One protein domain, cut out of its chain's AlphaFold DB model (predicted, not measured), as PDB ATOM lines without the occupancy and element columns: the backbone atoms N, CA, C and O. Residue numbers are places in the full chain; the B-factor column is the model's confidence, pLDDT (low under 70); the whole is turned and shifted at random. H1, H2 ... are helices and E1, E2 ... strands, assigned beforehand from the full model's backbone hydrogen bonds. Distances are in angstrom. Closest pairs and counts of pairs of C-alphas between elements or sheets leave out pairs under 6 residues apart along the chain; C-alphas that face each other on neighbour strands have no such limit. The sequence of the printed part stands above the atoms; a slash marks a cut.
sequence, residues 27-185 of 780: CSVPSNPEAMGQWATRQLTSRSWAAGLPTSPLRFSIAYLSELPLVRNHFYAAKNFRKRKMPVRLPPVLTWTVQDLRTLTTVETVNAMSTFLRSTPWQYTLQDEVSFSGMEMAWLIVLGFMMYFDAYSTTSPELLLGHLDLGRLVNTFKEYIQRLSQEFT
ATOM      1  N   CYS A  27     -11.196  44.841  16.693       88.00
ATOM      2  CA  CYS A  27     -10.320  45.999  16.861       88.00
ATOM      3  C   CYS A  27     -10.599  46.846  18.112       88.00
ATOM      4  O   CYS A  27      -9.818  47.758  18.381       88.00
ATOM      5  N   SER A  28     -11.684  46.591  18.855       83.44
ATOM      6  CA  SER A  28     -11.921  47.190  20.176       83.44
ATOM      7  C   SER A  28     -11.237  46.413  21.303       83.44
ATOM      8  O   SER A  28     -11.445  46.740  22.468       83.44
ATOM      9  N   VAL A  29     -10.488  45.353  20.988       82.81
ATOM     10  CA  VAL A  29      -9.826  44.505  21.979       82.81
ATOM     11  C   VAL A  29      -8.373  44.977  22.155       82.81
ATOM     12  O   VAL A  29      -7.663  45.147  21.155       82.81
ATOM     13  N   PRO A  30      -7.902  45.201  23.396       78.31
ATOM     14  CA  PRO A  30      -6.485  45.377  23.707       78.31
ATOM     15  C   PRO A  30      -5.622  44.261  23.103       78.31
ATOM     16  O   PRO A  30      -6.050  43.118  22.963       78.31
ATOM     17  N   SER A  31      -4.366  44.556  22.762       76.50
ATOM     18  CA  SER A  31      -3.489  43.558  22.125       76.50
ATOM     19  C   SER A  31      -2.901  42.509  23.086       76.50
ATOM     20  O   SER A  31      -1.973  41.796  22.698       76.50
ATOM     21  N   ASN A  32      -3.382  42.445  24.330       75.00
ATOM     22  CA  ASN A  32      -2.951  41.467  25.326       75.00
ATOM     23  C   ASN A  32      -3.713  40.120  25.132       75.00
ATOM     24  O   ASN A  32      -4.823  40.118  24.596       75.00
ATOM     25  N   PRO A  33      -3.130  38.955  25.493       78.38
ATOM     26  CA  PRO A  33      -3.795  37.648  25.355       78.38
ATOM     27  C   PRO A  33      -5.095  37.514  26.158       78.38
ATOM     28  O   PRO A  33      -5.998  36.776  25.773       78.38
ATOM     29  N   GLU A  34      -5.171  38.224  27.276       71.50
ATOM     30  CA  GLU A  34      -6.258  38.184  28.246       71.50
ATOM     31  C   GLU A  34      -7.563  38.728  27.669       71.50
ATOM     32  O   GLU A  34      -8.539  37.991  27.552       71.50
ATOM     33  N   ALA A  35      -7.570  39.978  27.213       75.94
ATOM     34  CA  ALA A  35      -8.739  40.612  26.636       75.94
ATOM     35  C   ALA A  35      -9.180  39.895  25.350       75.94
ATOM     36  O   ALA A  35     -10.376  39.798  25.087       75.94
ATOM     37  N   MET A  36      -8.246  39.303  24.587       85.88
ATOM     38  CA  MET A  36      -8.582  38.393  23.480       85.88
ATOM     39  C   MET A  36      -9.334  37.146  23.964       85.88
ATOM     40  O   MET A  36     -10.313  36.749  23.329       85.88
ATOM     41  N   GLY A  37      -8.918  36.545  25.082       86.06
ATOM     42  CA  GLY A  37      -9.571  35.394  25.710       86.06
ATOM     43  C   GLY A  37     -10.947  35.715  26.291       86.06
ATOM     44  O   GLY A  37     -11.923  35.030  25.965       86.06
ATOM     45  N   GLN A  38     -11.051  36.786  27.082       80.00
ATOM     46  CA  GLN A  38     -12.308  37.283  27.645       80.00
ATOM     47  C   GLN A  38     -13.304  37.646  26.531       80.00
ATOM     48  O   GLN A  38     -14.433  37.145  26.513       80.00
ATOM     49  N   TRP A  39     -12.883  38.449  25.544       88.75
ATOM     50  CA  TRP A  39     -13.718  38.846  24.407       88.75
ATOM     51  C   TRP A  39     -14.158  37.637  23.576       88.75
ATOM     52  O   TRP A  39     -15.350  37.488  23.303       88.75
ATOM     53  N   ALA A  40     -13.246  36.725  23.221       91.75
ATOM     54  CA  ALA A  40     -13.595  35.543  22.435       91.75
ATOM     55  C   ALA A  40     -14.583  34.631  23.181       91.75
ATOM     56  O   ALA A  40     -15.556  34.157  22.591       91.75
ATOM     57  N   THR A  41     -14.391  34.436  24.488       88.06
ATOM     58  CA  THR A  41     -15.289  33.638  25.338       88.06
ATOM     59  C   THR A  41     -16.666  34.290  25.484       88.06
ATOM     60  O   THR A  41     -17.683  33.593  25.385       88.06
ATOM     61  N   ARG A  42     -16.713  35.624  25.629       86.31
ATOM     62  CA  ARG A  42     -17.945  36.425  25.619       86.31
ATOM     63  C   ARG A  42     -18.691  36.254  24.299       86.31
ATOM     64  O   ARG A  42     -19.819  35.777  24.328       86.31
ATOM     65  N   GLN A  43     -18.066  36.532  23.152       91.50
ATOM     66  CA  GLN A  43     -18.700  36.391  21.830       91.50
ATOM     67  C   GLN A  43     -19.188  34.956  21.559       91.50
ATOM     68  O   GLN A  43     -20.283  34.756  21.028       91.50
ATOM     69  N   LEU A  44     -18.418  33.936  21.961       91.38
ATOM     70  CA  LEU A  44     -18.804  32.522  21.831       91.38
ATOM     71  C   LEU A  44     -19.970  32.097  22.739       91.38
ATOM     72  O   LEU A  44     -20.484  30.990  22.577       91.38
ATOM     73  N   THR A  45     -20.389  32.961  23.663       86.94
ATOM     74  CA  THR A  45     -21.473  32.710  24.623       86.94
ATOM     75  C   THR A  45     -22.662  33.662  24.425       86.94
ATOM     76  O   THR A  45     -23.794  33.253  24.661       86.94
ATOM     77  N   SER A  46     -22.442  34.894  23.946       81.94
ATOM     78  CA  SER A  46     -23.487  35.902  23.716       81.94
ATOM     79  C   SER A  46     -24.146  35.830  22.335       81.94
ATOM     80  O   SER A  46     -25.331  36.141  22.217       81.94
ATOM     81  N   ARG A  47     -23.414  35.443  21.276       85.62
ATOM     82  CA  ARG A  47     -23.972  35.360  19.915       85.62
ATOM     83  C   ARG A  47     -24.742  34.056  19.690       85.62
ATOM     84  O   ARG A  47     -24.320  32.976  20.101       85.62
ATOM     85  N   SER A  48     -25.840  34.148  18.943       87.12
ATOM     86  CA  SER A  48     -26.625  33.014  18.448       87.12
ATOM     87  C   SER A  48     -25.943  32.334  17.250       87.12
ATOM     88  O   SER A  48     -26.308  32.529  16.092       87.12
ATOM     89  N   TRP A  49     -24.924  31.524  17.533       91.06
ATOM     90  CA  TRP A  49     -24.227  30.717  16.526       91.06
ATOM     91  C   TRP A  49     -25.137  29.649  15.899       91.06
ATOM     92  O   TRP A  49     -26.029  29.109  16.556       91.06
ATOM     93  N   ALA A  50     -24.884  29.301  14.633       86.31
ATOM     94  CA  ALA A  50     -25.621  28.241  13.947       86.31
ATOM     95  C   ALA A  50     -25.492  26.887  14.677       86.31
ATOM     96  O   ALA A  50     -24.416  26.510  15.154       86.31
ATOM     97  N   ALA A  51     -26.600  26.145  14.751       86.88
ATOM     98  CA  ALA A  51     -26.658  24.867  15.454       86.88
ATOM     99  C   ALA A  51     -25.639  23.859  14.887       86.88
ATOM    100  O   ALA A  51     -25.462  23.740  13.677       86.88
ATOM    101  N   GLY A  52     -24.960  23.126  15.775       87.81
ATOM    102  CA  GLY A  52     -23.922  22.159  15.396       87.81
ATOM    103  C   GLY A  52     -22.526  22.749  15.151       87.81
ATOM    104  O   GLY A  52     -21.603  21.989  14.855       87.81
ATOM    105  N   LEU A  53     -22.318  24.066  15.301       93.75
ATOM    106  CA  LEU A  53     -20.968  24.640  15.315       93.75
ATOM    107  C   LEU A  53     -20.196  24.258  16.599       93.75
ATOM    108  O   LEU A  53     -20.775  24.245  17.688       93.75
ATOM    109  N   PRO A  54     -18.880  23.974  16.516       95.50
ATOM    110  CA  PRO A  54     -18.073  23.468  17.633       95.50
ATOM    111  C   PRO A  54     -17.614  24.575  18.608       95.50
ATOM    112  O   PRO A  54     -16.437  24.668  18.956       95.50
ATOM    113  N   THR A  55     -18.540  25.416  19.076       95.50
ATOM    114  CA  THR A  55     -18.256  26.535  19.996       95.50
ATOM    115  C   THR A  55     -17.695  26.065  21.340       95.50
ATOM    116  O   THR A  55     -16.758  26.665  21.858       95.50
ATOM    117  N   SER A  56     -18.209  24.957  21.886       94.56
ATOM    118  CA  SER A  56     -17.739  24.386  23.157       94.56
ATOM    119  C   SER A  56     -16.262  23.933  23.096       94.56
ATOM    120  O   SER A  56     -15.463  24.477  23.859       94.56
ATOM    121  N   PRO A  57     -15.829  23.076  22.141       96.06
ATOM    122  CA  PRO A  57     -14.406  22.803  21.899       96.06
ATOM    123  C   PRO A  57     -13.528  24.046  21.688       96.06
ATOM    124  O   PRO A  57     -12.374  24.049  22.121       96.06
ATOM    125  N   LEU A  58     -14.048  25.113  21.065       96.69
ATOM    126  CA  LEU A  58     -13.290  26.357  20.892       96.69
ATOM    127  C   LEU A  58     -13.124  27.126  22.213       96.69
ATOM    128  O   LEU A  58     -12.028  27.606  22.476       96.69
ATOM    129  N   ARG A  59     -14.145  27.179  23.082       93.25
ATOM    130  CA  ARG A  59     -14.020  27.772  24.430       93.25
ATOM    131  C   ARG A  59     -13.000  27.025  25.297       93.25
ATOM    132  O   ARG A  59     -12.163  27.672  25.913       93.25
ATOM    133  N   PHE A  60     -12.973  25.689  25.257       91.12
ATOM    134  CA  PHE A  60     -11.891  24.919  25.897       91.12
ATOM    135  C   PHE A  60     -10.514  25.228  25.290       91.12
ATOM    136  O   PHE A  60      -9.533  25.328  26.017       91.12
ATOM    137  N   SER A  61     -10.432  25.431  23.970       94.38
ATOM    138  CA  SER A  61      -9.178  25.838  23.316       94.38
ATOM    139  C   SER A  61      -8.704  27.223  23.768       94.38
ATOM    140  O   SER A  61      -7.502  27.434  23.857       94.38
ATOM    141  N   ILE A  62      -9.626  28.152  24.043       91.25
ATOM    142  CA  ILE A  62      -9.326  29.497  24.555       91.25
ATOM    143  C   ILE A  62      -8.831  29.428  26.002       91.25
ATOM    144  O   ILE A  62      -7.797  30.019  26.293       91.25
ATOM    145  N   ALA A  63      -9.503  28.661  26.869       83.81
ATOM    146  CA  ALA A  63      -9.055  28.438  28.244       83.81
ATOM    147  C   ALA A  63      -7.627  27.866  28.271       83.81
ATOM    148  O   ALA A  63      -6.719  28.522  28.774       83.81
ATOM    149  N   TYR A  64      -7.389  26.732  27.596       86.44
ATOM    150  CA  TYR A  64      -6.051  26.137  27.517       86.44
ATOM    151  C   TYR A  64      -5.010  27.057  26.852       86.44
ATOM    152  O   TYR A  64      -3.831  26.945  27.168       86.44
ATOM    153  N   LEU A  65      -5.406  27.947  25.930       88.31
ATOM    154  CA  LEU A  65      -4.504  28.904  25.276       88.31
ATOM    155  C   LEU A  65      -4.079  30.026  26.228       88.31
ATOM    156  O   LEU A  65      -2.893  30.332  26.299       88.31
ATOM    157  N   SER A  66      -5.008  30.620  26.975       80.38
ATOM    158  CA  SER A  66      -4.679  31.590  28.029       80.38
ATOM    159  C   SER A  66      -3.915  30.943  29.192       80.38
ATOM    160  O   SER A  66      -3.063  31.576  29.807       80.38
ATOM    161  N   GLU A  67      -4.149  29.656  29.452       73.38
ATOM    162  CA  GLU A  67      -3.386  28.850  30.408       73.38
ATOM    163  C   GLU A  67      -1.968  28.470  29.926       73.38
ATOM    164  O   GLU A  67      -1.225  27.866  30.702       73.38
ATOM    165  N   LEU A  68      -1.534  28.813  28.703       75.06
ATOM    166  CA  LEU A  68      -0.158  28.541  28.263       75.06
ATOM    167  C   LEU A  68       0.852  29.542  28.861       75.06
ATOM    168  O   LEU A  68       0.724  30.750  28.635       75.06
ATOM    169  N   PRO A  69       1.919  29.071  29.537       67.38
ATOM    170  CA  PRO A  69       3.015  29.927  29.985       67.38
ATOM    171  C   PRO A  69       3.990  30.251  28.829       67.38
ATOM    172  O   PRO A  69       3.661  30.161  27.640       67.38
ATOM    173  N   LEU A  70       5.223  30.651  29.159       66.44
ATOM    174  CA  LEU A  70       6.318  30.996  28.235       66.44
ATOM    175  C   LEU A  70       6.886  29.816  27.411       66.44
ATOM    176  O   LEU A  70       8.091  29.559  27.397       66.44
ATOM    177  N   VAL A  71       6.029  29.146  26.642       73.69
ATOM    178  CA  VAL A  71       6.399  28.097  25.686       73.69
ATOM    179  C   VAL A  71       7.410  28.572  24.633       73.69
ATOM    180  O   VAL A  71       7.527  29.763  24.308       73.69
ATOM    181  N   ARG A  72       8.124  27.625  24.013       72.00
ATOM    182  CA  ARG A  72       8.960  27.909  22.838       72.00
ATOM    183  C   ARG A  72       8.114  28.605  21.765       72.00
ATOM    184  O   ARG A  72       6.986  28.210  21.493       72.00
ATOM    185  N   ASN A  73       8.663  29.666  21.174       79.56
ATOM    186  CA  ASN A  73       7.976  30.555  20.230       79.56
ATOM    187  C   ASN A  73       6.787  31.374  20.783       79.56
ATOM    188  O   ASN A  73       6.113  32.001  19.973       79.56
ATOM    189  N   HIS A  74       6.543  31.476  22.100       79.56
ATOM    190  CA  HIS A  74       5.434  32.281  22.663       79.56
ATOM    191  C   HIS A  74       5.333  33.692  22.025       79.56
ATOM    192  O   HIS A  74       4.286  34.062  21.498       79.56
ATOM    193  N   PHE A  75       6.454  34.424  21.934       77.56
ATOM    194  CA  PHE A  75       6.555  35.753  21.295       77.56
ATOM    195  C   PHE A  75       6.831  35.742  19.769       77.56
ATOM    196  O   PHE A  75       7.233  36.760  19.195       77.56
ATOM    197  N   TYR A  76       6.685  34.608  19.078       80.25
ATOM    198  CA  TYR A  76       7.009  34.505  17.652       80.25
ATOM    199  C   TYR A  76       5.927  35.161  16.788       80.25
ATOM    200  O   TYR A  76       4.882  34.587  16.493       80.25
ATOM    201  N   ALA A  77       6.197  36.397  16.370       85.75
ATOM    202  CA  ALA A  77       5.190  37.229  15.726       85.75
ATOM    203  C   ALA A  77       4.639  36.633  14.412       85.75
ATOM    204  O   ALA A  77       5.407  36.322  13.491       85.75
ATOM    205  N   ALA A  78       3.312  36.570  14.267       88.50
ATOM    206  CA  ALA A  78       2.616  35.904  13.158       88.50
ATOM    207  C   ALA A  78       2.939  36.525  11.784       88.50
ATOM    208  O   ALA A  78       2.975  35.841  10.756       88.50
ATOM    209  N   LYS A  79       3.312  37.812  11.763       86.50
ATOM    210  CA  LYS A  79       3.891  38.506  10.594       86.50
ATOM    211  C   LYS A  79       5.125  37.816   9.983       86.50
ATOM    212  O   LYS A  79       5.460  38.091   8.830       86.50
ATOM    213  N   ASN A  80       5.797  36.912  10.699       84.12
ATOM    214  CA  ASN A  80       6.869  36.083  10.145       84.12
ATOM    215  C   ASN A  80       6.359  35.045   9.135       84.12
ATOM    216  O   ASN A  80       7.016  34.846   8.112       84.12
ATOM    217  N   PHE A  81       5.172  34.462   9.339       83.00
ATOM    218  CA  PHE A  81       4.580  33.492   8.407       83.00
ATOM    219  C   PHE A  81       4.087  34.134   7.102       83.00
ATOM    220  O   PHE A  81       4.026  33.476   6.069       83.00
ATOM    221  N   ARG A  82       3.865  35.459   7.083       76.94
ATOM    222  CA  ARG A  82       3.596  36.225   5.844       76.94
ATOM    223  C   ARG A  82       4.790  36.241   4.859       76.94
ATOM    224  O   ARG A  82       4.661  36.745   3.743       76.94
ATOM    225  N   LYS A  83       5.963  35.704   5.228       75.62
ATOM    226  CA  LYS A  83       7.153  35.611   4.360       75.62
ATOM    227  C   LYS A  83       7.038  34.406   3.412       75.62
ATOM    228  O   LYS A  83       6.827  33.279   3.843       75.62
ATOM    229  N   ARG A  84       7.252  34.656   2.110       55.97
ATOM    230  CA  ARG A  84       6.950  33.819   0.913       55.97
ATOM    231  C   ARG A  84       7.473  32.357   0.831       55.97
ATOM    232  O   ARG A  84       7.441  31.793  -0.260       55.97
ATOM    233  N   LYS A  85       7.961  31.745   1.912       71.00
ATOM    234  CA  LYS A  85       8.432  30.345   1.952       71.00
ATOM    235  C   LYS A  85       7.823  29.472   3.060       71.00
ATOM    236  O   LYS A  85       8.098  28.280   3.054       71.00
ATOM    237  N   MET A  86       7.022  30.019   3.978       71.44
ATOM    238  CA  MET A  86       6.303  29.180   4.946       71.44
ATOM    239  C   MET A  86       5.152  28.413   4.266       71.44
ATOM    240  O   MET A  86       4.562  28.947   3.320       71.44
ATOM    241  N   PRO A  87       4.815  27.190   4.728       74.69
ATOM    242  CA  PRO A  87       3.662  26.442   4.219       74.69
ATOM    243  C   PRO A  87       2.339  27.115   4.615       74.69
ATOM    244  O   PRO A  87       1.442  27.258   3.787       74.69
ATOM    245  N   VAL A  88       2.253  27.606   5.856       78.62
ATOM    246  CA  VAL A  88       1.108  28.357   6.380       78.62
ATOM    247  C   VAL A  88       1.064  29.752   5.752       78.62
ATOM    248  O   VAL A  88       1.969  30.565   5.954       78.62
ATOM    249  N   ARG A  89      -0.013  30.056   5.017       87.38
ATOM    250  CA  ARG A  89      -0.306  31.400   4.495       87.38
ATOM    251  C   ARG A  89      -1.433  32.039   5.300       87.38
ATOM    252  O   ARG A  89      -2.590  31.673   5.131       87.38
ATOM    253  N   LEU A  90      -1.092  33.017   6.134       91.94
ATOM    254  CA  LEU A  90      -2.066  33.808   6.891       91.94
ATOM    255  C   LEU A  90      -2.933  34.666   5.932       91.94
ATOM    256  O   LEU A  90      -2.350  35.453   5.176       91.94
ATOM    257  N   PRO A  91      -4.279  34.553   5.943       94.44
ATOM    258  CA  PRO A  91      -5.167  35.360   5.104       94.44
ATOM    259  C   PRO A  91      -5.007  36.868   5.361       94.44
ATOM    260  O   PRO A  91      -4.749  37.269   6.497       94.44
ATOM    261  N   PRO A  92      -5.184  37.737   4.345       91.50
ATOM    262  CA  PRO A  92      -5.005  39.181   4.510       91.50
ATOM    263  C   PRO A  92      -6.078  39.818   5.403       91.50
ATOM    264  O   PRO A  92      -5.778  40.778   6.105       91.50
ATOM    265  N   VAL A  93      -7.293  39.257   5.407       94.75
ATOM    266  CA  VAL A  93      -8.405  39.660   6.287       94.75
ATOM    267  C   VAL A  93      -8.227  39.195   7.733       94.75
ATOM    268  O   VAL A  93      -8.879  39.730   8.620       94.75
ATOM    269  N   LEU A  94      -7.357  38.213   7.998       95.38
ATOM    270  CA  LEU A  94      -7.199  37.663   9.339       95.38
ATOM    271  C   LEU A  94      -6.217  38.510  10.157       95.38
ATOM    272  O   LEU A  94      -4.991  38.367  10.065       95.38
ATOM    273  N   THR A  95      -6.776  39.430  10.940       93.69
ATOM    274  CA  THR A  95      -6.044  40.296  11.864       93.69
ATOM    275  C   THR A  95      -6.978  40.860  12.933       93.69
ATOM    276  O   THR A  95      -8.119  41.192  12.639       93.69
ATOM    277  N   TRP A  96      -6.480  41.037  14.157       92.38
ATOM    278  CA  TRP A  96      -7.221  41.693  15.243       92.38
ATOM    279  C   TRP A  96      -7.577  43.164  14.964       92.38
ATOM    280  O   TRP A  96      -8.372  43.740  15.685       92.38
ATOM    281  N   THR A  97      -7.063  43.788  13.897       91.25
ATOM    282  CA  THR A  97      -7.457  45.154  13.507       91.25
ATOM    283  C   THR A  97      -8.690  45.214  12.590       91.25
ATOM    284  O   THR A  97      -8.886  46.235  11.931       91.25
ATOM    285  N   VAL A  98      -9.491  44.146  12.472       91.62
ATOM    286  CA  VAL A  98     -10.778  44.198  11.744       91.62
ATOM    287  C   VAL A  98     -11.894  44.758  12.626       91.62
ATOM    288  O   VAL A  98     -11.943  44.494  13.824       91.62
ATOM    289  N   GLN A  99     -12.801  45.517  12.010       90.19
ATOM    290  CA  GLN A  99     -13.946  46.143  12.685       90.19
ATOM    291  C   GLN A  99     -15.149  45.200  12.847       90.19
ATOM    292  O   GLN A  99     -16.030  45.482  13.639       90.19
ATOM    293  N   ASP A 100     -15.193  44.079  12.124       90.31
ATOM    294  CA  ASP A 100     -16.295  43.111  12.174       90.31
ATOM    295  C   ASP A 100     -15.756  41.696  11.877       90.31
ATOM    296  O   ASP A 100     -14.774  41.524  11.143       90.31
ATOM    297  N   LEU A 101     -16.419  40.673  12.417       92.06
ATOM    298  CA  LEU A 101     -16.231  39.274  12.033       92.06
ATOM    299  C   LEU A 101     -16.739  38.998  10.604       92.06
ATOM    300  O   LEU A 101     -16.184  38.133   9.922       92.06
ATOM    301  N   ARG A 102     -17.708  39.781  10.106       92.12
ATOM    302  CA  ARG A 102     -18.350  39.672   8.774       92.12
ATOM    303  C   ARG A 102     -17.465  40.077   7.587       92.12
ATOM    304  O   ARG A 102     -17.945  40.581   6.579       92.12
ATOM    305  N   THR A 103     -16.158  39.853   7.670       90.25
ATOM    306  CA  THR A 103     -15.193  40.173   6.601       90.25
ATOM    307  C   THR A 103     -14.988  39.036   5.591       90.25
ATOM    308  O   THR A 103     -14.335  39.240   4.567       90.25
ATOM    309  N   LEU A 104     -15.573  37.854   5.817       93.12
ATOM    310  CA  LEU A 104     -15.545  36.716   4.884       93.12
ATOM    311  C   LEU A 104     -16.634  36.812   3.794       93.12
ATOM    312  O   LEU A 104     -17.315  35.839   3.494       93.12
ATOM    313  N   THR A 105     -16.794  37.987   3.183       91.94
ATOM    314  CA  THR A 105     -17.883  38.291   2.229       91.94
ATOM    315  C   THR A 105     -17.676  37.747   0.814       91.94
ATOM    316  O   THR A 105     -18.578  37.843  -0.017       91.94
ATOM    317  N   THR A 106     -16.497  37.203   0.497       94.00
ATOM    318  CA  THR A 106     -16.163  36.728  -0.855       94.00
ATOM    319  C   THR A 106     -15.714  35.273  -0.860       94.00
ATOM    320  O   THR A 106     -15.055  34.801   0.074       94.00
ATOM    321  N   VAL A 107     -15.988  34.583  -1.972       94.62
ATOM    322  CA  VAL A 107     -15.545  33.202  -2.230       94.62
ATOM    323  C   VAL A 107     -14.027  33.057  -2.042       94.62
ATOM    324  O   VAL A 107     -13.560  32.071  -1.478       94.62
ATOM    325  N   GLU A 108     -13.246  34.065  -2.444       95.50
ATOM    326  CA  GLU A 108     -11.790  34.090  -2.255       95.50
ATOM    327  C   GLU A 108     -11.390  34.165  -0.775       95.50
ATOM    328  O   GLU A 108     -10.522  33.410  -0.337       95.50
ATOM    329  N   THR A 109     -12.034  35.027   0.023       95.25
ATOM    330  CA  THR A 109     -11.749  35.142   1.466       95.25
ATOM    331  C   THR A 109     -12.167  33.899   2.248       95.25
ATOM    332  O   THR A 109     -11.415  33.448   3.113       95.25
ATOM    333  N   VAL A 110     -13.310  33.293   1.905       96.19
ATOM    334  CA  VAL A 110     -13.796  32.042   2.512       96.19
ATOM    335  C   VAL A 110     -12.849  30.883   2.185       96.19
ATOM    336  O   VAL A 110     -12.414  30.171   3.093       96.19
ATOM    337  N   ASN A 111     -12.439  30.737   0.920       95.31
ATOM    338  CA  ASN A 111     -11.475  29.714   0.503       95.31
ATOM    339  C   ASN A 111     -10.085  29.929   1.119       95.31
ATOM    340  O   ASN A 111      -9.436  28.959   1.516       95.31
ATOM    341  N   ALA A 112      -9.627  31.178   1.254       95.00
ATOM    342  CA  ALA A 112      -8.373  31.495   1.930       95.00
ATOM    343  C   ALA A 112      -8.419  31.122   3.422       95.00
ATOM    344  O   ALA A 112      -7.467  30.522   3.920       95.00
ATOM    345  N   MET A 113      -9.525  31.413   4.121       96.81
ATOM    346  CA  MET A 113      -9.709  31.032   5.526       96.81
ATOM    347  C   MET A 113      -9.804  29.508   5.695       96.81
ATOM    348  O   MET A 113      -9.097  28.940   6.522       96.81
ATOM    349  N   SER A 114     -10.594  28.829   4.858       95.69
ATOM    350  CA  SER A 114     -10.713  27.362   4.839       95.69
ATOM    351  C   SER A 114      -9.357  26.680   4.603       95.69
ATOM    352  O   SER A 114      -8.977  25.766   5.337       95.69
ATOM    353  N   THR A 115      -8.570  27.183   3.644       95.69
ATOM    354  CA  THR A 115      -7.206  26.698   3.365       95.69
ATOM    355  C   THR A 115      -6.260  26.948   4.541       95.69
ATOM    356  O   THR A 115      -5.460  26.078   4.882       95.69
ATOM    357  N   PHE A 116      -6.353  28.118   5.182       95.94
ATOM    358  CA  PHE A 116      -5.557  28.448   6.362       95.94
ATOM    359  C   PHE A 116      -5.875  27.506   7.526       95.94
ATOM    360  O   PHE A 116      -4.961  26.848   8.010       95.94
ATOM    361  N   LEU A 117      -7.143  27.354   7.918       96.19
ATOM    362  CA  LEU A 117      -7.544  26.472   9.023       96.19
ATOM    363  C   LEU A 117      -7.173  25.000   8.753       96.19
ATOM    364  O   LEU A 117      -6.644  24.329   9.638       96.19
ATOM    365  N   ARG A 118      -7.347  24.515   7.512       95.69
ATOM    366  CA  ARG A 118      -6.930  23.159   7.093       95.69
ATOM    367  C   ARG A 118      -5.410  22.932   7.103       95.69
ATOM    368  O   ARG A 118      -4.986  21.782   7.125       95.69
ATOM    369  N   SER A 119      -4.582  23.983   7.120       94.50
ATOM    370  CA  SER A 119      -3.109  23.871   7.128       94.50
ATOM    371  C   SER A 119      -2.485  23.545   8.499       94.50
ATOM    372  O   SER A 119      -1.263  23.506   8.620       94.50
ATOM    373  N   THR A 120      -3.299  23.304   9.535       93.62
ATOM    374  CA  THR A 120      -2.875  23.171  10.948       93.62
ATOM    375  C   THR A 120      -1.965  24.322  11.423       93.62
ATOM    376  O   THR A 120      -0.863  24.094  11.913       93.62
ATOM    377  N   PRO A 121      -2.387  25.591  11.267       94.31
ATOM    378  CA  PRO A 121      -1.513  26.767  11.369       94.31
ATOM    379  C   PRO A 121      -0.883  27.008  12.753       94.31
ATOM    380  O   PRO A 121       0.065  27.787  12.873       94.31
ATOM    381  N   TRP A 122      -1.378  26.337  13.796       94.62
ATOM    382  CA  TRP A 122      -0.838  26.356  15.161       94.62
ATOM    383  C   TRP A 122       0.531  25.671  15.295       94.62
ATOM    384  O   TRP A 122       1.214  25.890  16.291       94.62
ATOM    385  N   GLN A 123       0.949  24.889  14.298       93.62
ATOM    386  CA  GLN A 123       2.234  24.191  14.259       93.62
ATOM    387  C   GLN A 123       2.998  24.484  12.956       93.62
ATOM    388  O   GLN A 123       2.401  24.752  11.912       93.62
ATOM    389  N   TYR A 124       4.329  24.398  12.995       90.94
ATOM    390  CA  TYR A 124       5.179  24.442  11.804       90.94
ATOM    391  C   TYR A 124       6.405  23.535  11.948       90.94
ATOM    392  O   TYR A 124       6.969  23.392  13.031       90.94
ATOM    393  N   THR A 125       6.841  22.937  10.839       89.50
ATOM    394  CA  THR A 125       8.046  22.100  10.805       89.50
ATOM    395  C   THR A 125       9.297  22.951  10.581       89.50
ATOM    396  O   THR A 125       9.345  23.765   9.654       89.50
ATOM    397  N   LEU A 126      10.329  22.740  11.397       84.50
ATOM    398  CA  LEU A 126      11.640  23.376  11.288       84.50
ATOM    399  C   LEU A 126      12.720  22.342  11.606       84.50
ATOM    400  O   LEU A 126      12.758  21.838  12.716       84.50
ATOM    401  N   GLN A 127      13.609  22.051  10.650       87.06
ATOM    402  CA  GLN A 127      14.637  21.003  10.816       87.06
ATOM    403  C   GLN A 127      14.011  19.653  11.231       87.06
ATOM    404  O   GLN A 127      14.499  18.982  12.132       87.06
ATOM    405  N   ASP A 128      12.885  19.319  10.592       89.44
ATOM    406  CA  ASP A 128      12.040  18.137  10.821       89.44
ATOM    407  C   ASP A 128      11.383  18.026  12.219       89.44
ATOM    408  O   ASP A 128      10.501  17.195  12.427       89.44
ATOM    409  N   GLU A 129      11.685  18.948  13.138       89.38
ATOM    410  CA  GLU A 129      10.972  19.150  14.403       89.38
ATOM    411  C   GLU A 129       9.648  19.907  14.182       89.38
ATOM    412  O   GLU A 129       9.604  20.923  13.483       89.38
ATOM    413  N   VAL A 130       8.555  19.451  14.806       89.81
ATOM    414  CA  VAL A 130       7.255  20.147  14.791       89.81
ATOM    415  C   VAL A 130       7.182  21.110  15.977       89.81
ATOM    416  O   VAL A 130       7.022  20.692  17.118       89.81
ATOM    417  N   SER A 131       7.287  22.410  15.703       90.00
ATOM    418  CA  SER A 131       7.252  23.486  16.702       90.00
ATOM    419  C   SER A 131       5.890  24.187  16.760       90.00
ATOM    420  O   SER A 131       5.225  24.350  15.736       90.00
ATOM    421  N   PHE A 132       5.511  24.689  17.938       93.06
ATOM    422  CA  PHE A 132       4.377  25.609  18.103       93.06
ATOM    423  C   PHE A 132       4.621  26.928  17.353       93.06
ATOM    424  O   PHE A 132       5.708  27.503  17.438       93.06
ATOM    425  N   SER A 133       3.608  27.432  16.643       92.75
ATOM    426  CA  SER A 133       3.687  28.652  15.821       92.75
ATOM    427  C   SER A 133       3.707  29.971  16.609       92.75
ATOM    428  O   SER A 133       3.980  31.013  16.012       92.75
ATOM    429  N   GLY A 134       3.440  29.945  17.919       91.19
ATOM    430  CA  GLY A 134       3.458  31.122  18.794       91.19
ATOM    431  C   GLY A 134       2.088  31.758  19.047       91.19
ATOM    432  O   GLY A 134       1.130  31.550  18.298       91.19
ATOM    433  N   MET A 135       1.999  32.563  20.113       89.25
ATOM    434  CA  MET A 135       0.722  33.048  20.659       89.25
ATOM    435  C   MET A 135      -0.038  33.967  19.696       89.25
ATOM    436  O   MET A 135      -1.243  33.805  19.536       89.25
ATOM    437  N   GLU A 136       0.649  34.875  18.984       91.50
ATOM    438  CA  GLU A 136       0.003  35.737  17.972       91.50
ATOM    439  C   GLU A 136      -0.688  34.885  16.891       91.50
ATOM    440  O   GLU A 136      -1.768  35.236  16.428       91.50
ATOM    441  N   MET A 137      -0.109  33.738  16.511       94.88
ATOM    442  CA  MET A 137      -0.740  32.829  15.550       94.88
ATOM    443  C   MET A 137      -1.920  32.072  16.176       94.88
ATOM    444  O   MET A 137      -2.967  31.977  15.544       94.88
ATOM    445  N   ALA A 138      -1.794  31.580  17.411       95.75
ATOM    446  CA  ALA A 138      -2.876  30.879  18.106       95.75
ATOM    447  C   ALA A 138      -4.123  31.761  18.317       95.75
ATOM    448  O   ALA A 138      -5.236  31.327  18.019       95.75
ATOM    449  N   TRP A 139      -3.953  33.026  18.708       95.75
ATOM    450  CA  TRP A 139      -5.067  33.975  18.824       95.75
ATOM    451  C   TRP A 139      -5.684  34.347  17.474       95.75
ATOM    452  O   TRP A 139      -6.903  34.469  17.364       95.75
ATOM    453  N   LEU A 140      -4.880  34.452  16.409       96.69
ATOM    454  CA  LEU A 140      -5.416  34.582  15.051       96.69
ATOM    455  C   LEU A 140      -6.178  33.321  14.605       96.69
ATOM    456  O   LEU A 140      -7.090  33.425  13.797       96.69
ATOM    457  N   ILE A 141      -5.870  32.136  15.128       97.25
ATOM    458  CA  ILE A 141      -6.620  30.908  14.819       97.25
ATOM    459  C   ILE A 141      -7.974  30.896  15.532       97.25
ATOM    460  O   ILE A 141      -8.975  30.573  14.896       97.25
ATOM    461  N   VAL A 142      -8.032  31.331  16.796       97.56
ATOM    462  CA  VAL A 142      -9.296  31.567  17.519       97.56
ATOM    463  C   VAL A 142     -10.178  32.559  16.753       97.56
ATOM    464  O   VAL A 142     -11.308  32.226  16.397       97.56
ATOM    465  N   LEU A 143      -9.637  33.735  16.411       97.44
ATOM    466  CA  LEU A 143     -10.342  34.746  15.617       97.44
ATOM    467  C   LEU A 143     -10.773  34.192  14.247       97.44
ATOM    468  O   LEU A 143     -11.906  34.402  13.822       97.44
ATOM    469  N   GLY A 144      -9.904  33.429  13.579       97.38
ATOM    470  CA  GLY A 144     -10.188  32.785  12.298       97.38
ATOM    471  C   GLY A 144     -11.360  31.804  12.367       97.38
ATOM    472  O   GLY A 144     -12.216  31.835  11.486       97.38
ATOM    473  N   PHE A 145     -11.454  30.990  13.425       97.88
ATOM    474  CA  PHE A 145     -12.624  30.141  13.664       97.88
ATOM    475  C   PHE A 145     -13.890  30.969  13.924       97.88
ATOM    476  O   PHE A 145     -14.925  30.651  13.352       97.88
ATOM    477  N   MET A 146     -13.822  32.053  14.706       97.19
ATOM    478  CA  MET A 146     -14.984  32.913  14.986       97.19
ATOM    479  C   MET A 146     -15.514  33.631  13.734       97.19
ATOM    480  O   MET A 146     -16.718  33.629  13.490       97.19
ATOM    481  N   MET A 147     -14.626  34.175  12.893       96.56
ATOM    482  CA  MET A 147     -14.987  34.733  11.580       96.56
ATOM    483  C   MET A 147     -15.639  33.663  10.690       96.56
ATOM    484  O   MET A 147     -16.599  33.937   9.974       96.56
ATOM    485  N   TYR A 148     -15.130  32.427  10.749       96.06
ATOM    486  CA  TYR A 148     -15.672  31.307   9.983       96.06
ATOM    487  C   TYR A 148     -17.033  30.828  10.507       96.06
ATOM    488  O   TYR A 148     -17.881  30.448   9.709       96.06
ATOM    489  N   PHE A 149     -17.267  30.880  11.823       96.19
ATOM    490  CA  PHE A 149     -18.563  30.585  12.441       96.19
ATOM    491  C   PHE A 149     -19.625  31.620  12.035       96.19
ATOM    492  O   PHE A 149     -20.746  31.237  11.708       96.19
ATOM    493  N   ASP A 150     -19.271  32.911  12.001       94.81
ATOM    494  CA  ASP A 150     -20.181  33.999  11.602       94.81
ATOM    495  C   ASP A 150     -20.606  33.846  10.126       94.81
ATOM    496  O   ASP A 150     -21.788  33.974   9.788       94.81
ATOM    497  N   ALA A 151     -19.678  33.413   9.263       95.19
ATOM    498  CA  ALA A 151     -19.929  33.156   7.844       95.19
ATOM    499  C   ALA A 151     -21.020  32.096   7.560       95.19
ATOM    500  O   ALA A 151     -21.670  32.189   6.518       95.19
ATOM    501  N   TYR A 152     -21.303  31.146   8.468       93.69
ATOM    502  CA  TYR A 152     -22.432  30.203   8.305       93.69
ATOM    503  C   TYR A 152     -23.805  30.887   8.306       93.69
ATOM    504  O   TYR A 152     -24.766  30.309   7.809       93.69
ATOM    505  N   SER A 153     -23.913  32.104   8.847       89.69
ATOM    506  CA  SER A 153     -25.165  32.873   8.842       89.69
ATOM    507  C   SER A 153     -25.396  33.675   7.552       89.69
ATOM    508  O   SER A 153     -26.496  34.179   7.337       89.69
ATOM    509  N   THR A 154     -24.374  33.808   6.695       90.19
ATOM    510  CA  THR A 154     -24.361  34.752   5.558       90.19
ATOM    511  C   THR A 154     -23.899  34.156   4.223       90.19
ATOM    512  O   THR A 154     -24.194  34.726   3.174       90.19
ATOM    513  N   THR A 155     -23.182  33.030   4.232       91.44
ATOM    514  CA  THR A 155     -22.550  32.421   3.047       91.44
ATOM    515  C   THR A 155     -23.229  31.104   2.667       91.44
ATOM    516  O   THR A 155     -23.669  30.359   3.538       91.44
ATOM    517  N   SER A 156     -23.284  30.778   1.366       91.56
ATOM    518  CA  SER A 156     -23.780  29.470   0.899       91.56
ATOM    519  C   SER A 156     -23.000  28.314   1.551       91.56
ATOM    520  O   SER A 156     -21.763  28.335   1.512       91.56
ATOM    521  N   PRO A 157     -23.674  27.279   2.094       89.62
ATOM    522  CA  PRO A 157     -23.011  26.162   2.768       89.62
ATOM    523  C   PRO A 157     -22.092  25.352   1.842       89.62
ATOM    524  O   PRO A 157     -21.149  24.733   2.322       89.62
ATOM    525  N   GLU A 158     -22.307  25.398   0.524       92.31
ATOM    526  CA  GLU A 158     -21.453  24.748  -0.486       92.31
ATOM    527  C   GLU A 158     -20.022  25.311  -0.532       92.31
ATOM    528  O   GLU A 158     -19.094  24.635  -0.973       92.31
ATOM    529  N   LEU A 159     -19.837  26.557  -0.079       91.50
ATOM    530  CA  LEU A 159     -18.538  27.233  -0.007       91.50
ATOM    531  C   LEU A 159     -17.853  27.045   1.355       91.50
ATOM    532  O   LEU A 159     -16.702  27.453   1.535       91.50
ATOM    533  N   LEU A 160     -18.563  26.471   2.326       94.62
ATOM    534  CA  LEU A 160     -18.108  26.318   3.699       94.62
ATOM    535  C   LEU A 160     -17.599  24.896   3.967       94.62
ATOM    536  O   LEU A 160     -17.877  23.940   3.245       94.62
ATOM    537  N   LEU A 161     -16.824  24.740   5.039       93.88
ATOM    538  CA  LEU A 161     -16.498  23.423   5.578       93.88
ATOM    539  C   LEU A 161     -17.786  22.732   6.051       93.88
ATOM    540  O   LEU A 161     -18.669  23.365   6.631       93.88
ATOM    541  N   GLY A 162     -17.878  21.411   5.900       93.56
ATOM    542  CA  GLY A 162     -18.918  20.658   6.601       93.56
ATOM    543  C   GLY A 162     -18.740  20.792   8.119       93.56
ATOM    544  O   GLY A 162     -17.606  20.821   8.602       93.56
ATOM    545  N   HIS A 163     -19.833  20.819   8.890       93.50
ATOM    546  CA  HIS A 163     -19.766  20.920  10.359       93.50
ATOM    547  C   HIS A 163     -18.866  19.837  10.992       93.50
ATOM    548  O   HIS A 163     -18.183  20.104  11.977       93.50
ATOM    549  N   LEU A 164     -18.794  18.644  10.386       94.25
ATOM    550  CA  LEU A 164     -17.892  17.561  10.796       94.25
ATOM    551  C   LEU A 164     -16.406  17.882  10.552       94.25
ATOM    552  O   LEU A 164     -15.573  17.575  11.401       94.25
ATOM    553  N   ASP A 165     -16.062  18.511   9.425       95.50
ATOM    554  CA  ASP A 165     -14.690  18.940   9.112       95.50
ATOM    555  C   ASP A 165     -14.243  20.061  10.055       95.50
ATOM    556  O   ASP A 165     -13.155  20.005  10.628       95.50
ATOM    557  N   LEU A 166     -15.107  21.056  10.270       95.69
ATOM    558  CA  LEU A 166     -14.848  22.150  11.201       95.69
ATOM    559  C   LEU A 166     -14.748  21.644  12.649       95.69
ATOM    560  O   LEU A 166     -13.831  22.022  13.376       95.69
ATOM    561  N   GLY A 167     -15.640  20.733  13.048       96.62
ATOM    562  CA  GLY A 167     -15.611  20.059  14.345       96.62
ATOM    563  C   GLY A 167     -14.338  19.245  14.567       96.62
ATOM    564  O   GLY A 167     -13.789  19.278  15.669       96.62
ATOM    565  N   ARG A 168     -13.815  18.577  13.530       97.50
ATOM    566  CA  ARG A 168     -12.495  17.928  13.570       97.50
ATOM    567  C   ARG A 168     -11.381  18.955  13.760       97.50
ATOM    568  O   ARG A 168     -10.621  18.812  14.706       97.50
ATOM    569  N   LEU A 169     -11.317  20.007  12.937       97.44
ATOM    570  CA  LEU A 169     -10.256  21.025  13.016       97.44
ATOM    571  C   LEU A 169     -10.196  21.719  14.383       97.44
ATOM    572  O   LEU A 169      -9.107  21.857  14.938       97.44
ATOM    573  N   VAL A 170     -11.343  22.111  14.952       97.62
ATOM    574  CA  VAL A 170     -11.381  22.725  16.290       97.62
ATOM    575  C   VAL A 170     -10.987  21.716  17.372       97.62
ATOM    576  O   VAL A 170     -10.246  22.078  18.280       97.62
ATOM    577  N   ASN A 171     -11.389  20.442  17.276       97.62
ATOM    578  CA  ASN A 171     -10.926  19.428  18.232       97.62
ATOM    579  C   ASN A 171      -9.427  19.119  18.096       97.62
ATOM    580  O   ASN A 171      -8.765  18.993  19.116       97.62
ATOM    581  N   THR A 172      -8.858  19.092  16.885       97.56
ATOM    582  CA  THR A 172      -7.406  18.930  16.691       97.56
ATOM    583  C   THR A 172      -6.621  20.125  17.243       97.56
ATOM    584  O   THR A 172      -5.554  19.932  17.823       97.56
ATOM    585  N   PHE A 173      -7.145  21.350  17.114       97.44
ATOM    586  CA  PHE A 173      -6.570  22.535  17.757       97.44
ATOM    587  C   PHE A 173      -6.660  22.437  19.288       97.44
ATOM    588  O   PHE A 173      -5.635  22.543  19.958       97.44
ATOM    589  N   LYS A 174      -7.845  22.118  19.832       96.69
ATOM    590  CA  LYS A 174      -8.077  21.856  21.263       96.69
ATOM    591  C   LYS A 174      -7.109  20.802  21.808       96.69
ATOM    592  O   LYS A 174      -6.437  21.060  22.789       96.69
ATOM    593  N   GLU A 175      -6.982  19.646  21.159       96.44
ATOM    594  CA  GLU A 175      -6.087  18.542  21.554       96.44
ATOM    595  C   GLU A 175      -4.599  18.858  21.374       96.44
ATOM    596  O   GLU A 175      -3.754  18.216  21.998       96.44
ATOM    597  N   TYR A 176      -4.240  19.813  20.515       95.56
ATOM    598  CA  TYR A 176      -2.875  20.320  20.428       95.56
ATOM    599  C   TYR A 176      -2.576  21.265  21.598       95.56
ATOM    600  O   TYR A 176      -1.623  21.032  22.338       95.56
ATOM    601  N   ILE A 177      -3.415  22.284  21.804       94.00
ATOM    602  CA  ILE A 177      -3.238  23.288  22.862       94.00
ATOM    603  C   ILE A 177      -3.403  22.661  24.257       94.00
ATOM    604  O   ILE A 177      -2.632  22.987  25.147       94.00
ATOM    605  N   GLN A 178      -4.307  21.693  24.433       92.25
ATOM    606  CA  GLN A 178      -4.464  20.919  25.669       92.25
ATOM    607  C   GLN A 178      -3.211  20.102  26.000       92.25
ATOM    608  O   GLN A 178      -2.779  20.103  27.146       92.25
ATOM    609  N   ARG A 179      -2.599  19.419  25.019       91.00
ATOM    610  CA  ARG A 179      -1.343  18.682  25.255       91.00
ATOM    611  C   ARG A 179      -0.181  19.618  25.567       91.00
ATOM    612  O   ARG A 179       0.637  19.277  26.407       91.00
ATOM    613  N   LEU A 180      -0.138  20.784  24.924       87.44
ATOM    614  CA  LEU A 180       0.863  21.810  25.203       87.44
ATOM    615  C   LEU A 180       0.661  22.394  26.617       87.44
ATOM    616  O   LEU A 180       1.603  22.463  27.387       87.44
ATOM    617  N   SER A 181      -0.574  22.714  27.015       82.75
ATOM    618  CA  SER A 181      -0.925  23.111  28.391       82.75
ATOM    619  C   SER A 181      -0.527  22.026  29.407       82.75
ATOM    620  O   SER A 181       0.135  22.329  30.395       82.75
ATOM    621  N   GLN A 182      -0.801  20.751  29.108       81.25
ATOM    622  CA  GLN A 182      -0.413  19.613  29.951       81.25
ATOM    623  C   GLN A 182       1.110  19.444  30.088       81.25
ATOM    624  O   GLN A 182       1.590  19.165  31.187       81.25
ATOM    625  N   GLU A 183       1.874  19.643  29.009       76.50
ATOM    626  CA  GLU A 183       3.346  19.675  29.025       76.50
ATOM    627  C   GLU A 183       3.879  20.749  29.989       76.50
ATOM    628  O   GLU A 183       4.873  20.514  30.675       76.50
ATOM    629  N   PHE A 184       3.166  21.876  30.107       66.81
ATOM    630  CA  PHE A 184       3.538  23.026  30.931       66.81
ATOM    631  C   PHE A 184       2.630  23.249  32.165       66.81
ATOM    632  O   PHE A 184       2.318  24.390  32.510       66.81
ATOM    633  N   THR A 185       2.206  22.175  32.847       63.41
ATOM    634  CA  THR A 185       1.336  22.270  34.045       63.41
ATOM    635  C   THR A 185       2.120  22.616  35.324       63.41
ATOM    636  O   THR A 185       3.211  22.094  35.556       63.41
TER     637      THR A 185
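Overview. This is residues 27 to 185 of the 780 residues of an uncharacterized protein of Peniophora sp. CBMAI 1063 (UniProt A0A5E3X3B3). Four helices form an up-and-down bundle, each running against the one before it in the chain: H1, H2 and H5 side by side, with H4 over them near the middle of the domain. H3 crosses H4 on its other side, and the small hairpin E1-E2 lies beyond one end of H4. The printed part has 159 residues, with H1, H2, H3, E1, E2, H4 and H5 along the chain; the class is mostly helix, and the sheet E1 - E2 is antiparallel. The whole is compact, with a radius of gyration of the C-alphas of 14.8 A, and spans 40 by 34 by 31 A.

Arrangement. H1, residues 33 to 46, and H2, residues 55 to 66, form a helical hairpin; they touch, with Gly 37 and Ile 62 the closest C-alphas at 6.0 A. H3, residues 107 to 118, touches residues 141 to 148 alone of H4, residues 135 to 151, at a steep tilt of 48 degrees; the closest C-alphas are those of Met 113 and Gly 144, 7.0 A. E1, residues 123 to 126, and E2, residues 129 to 132, form an antiparallel hairpin, with N 124 and O 131 at 2.9 A, within hydrogen-bond range. H4 touches H1, closest at the C-alphas of Met 36 and Trp 139, 7.3 A. H5, residues 163 to 183, touches H2, closest at the C-alphas of Ser 61 and Lys 174, 4.6 A. In the five helices every O i to N i+4 pair is within hydrogen-bond range.

Along the chain. H1 begins at C-alpha 33 (-3.795, 37.648, 25.355) and is 19.8 A long; H4 is 24.3 A. H5, 29.7 A, ends at C-alpha 183 (3.346, 19.675, 29.025).

Size, cuts and confidence. The printed part has no cut. The links H2 to H3, residues 67 to 106, and H4 to H5 are long. Residues 69 to 70, 84 and 184 to 185 have pLDDT under 70.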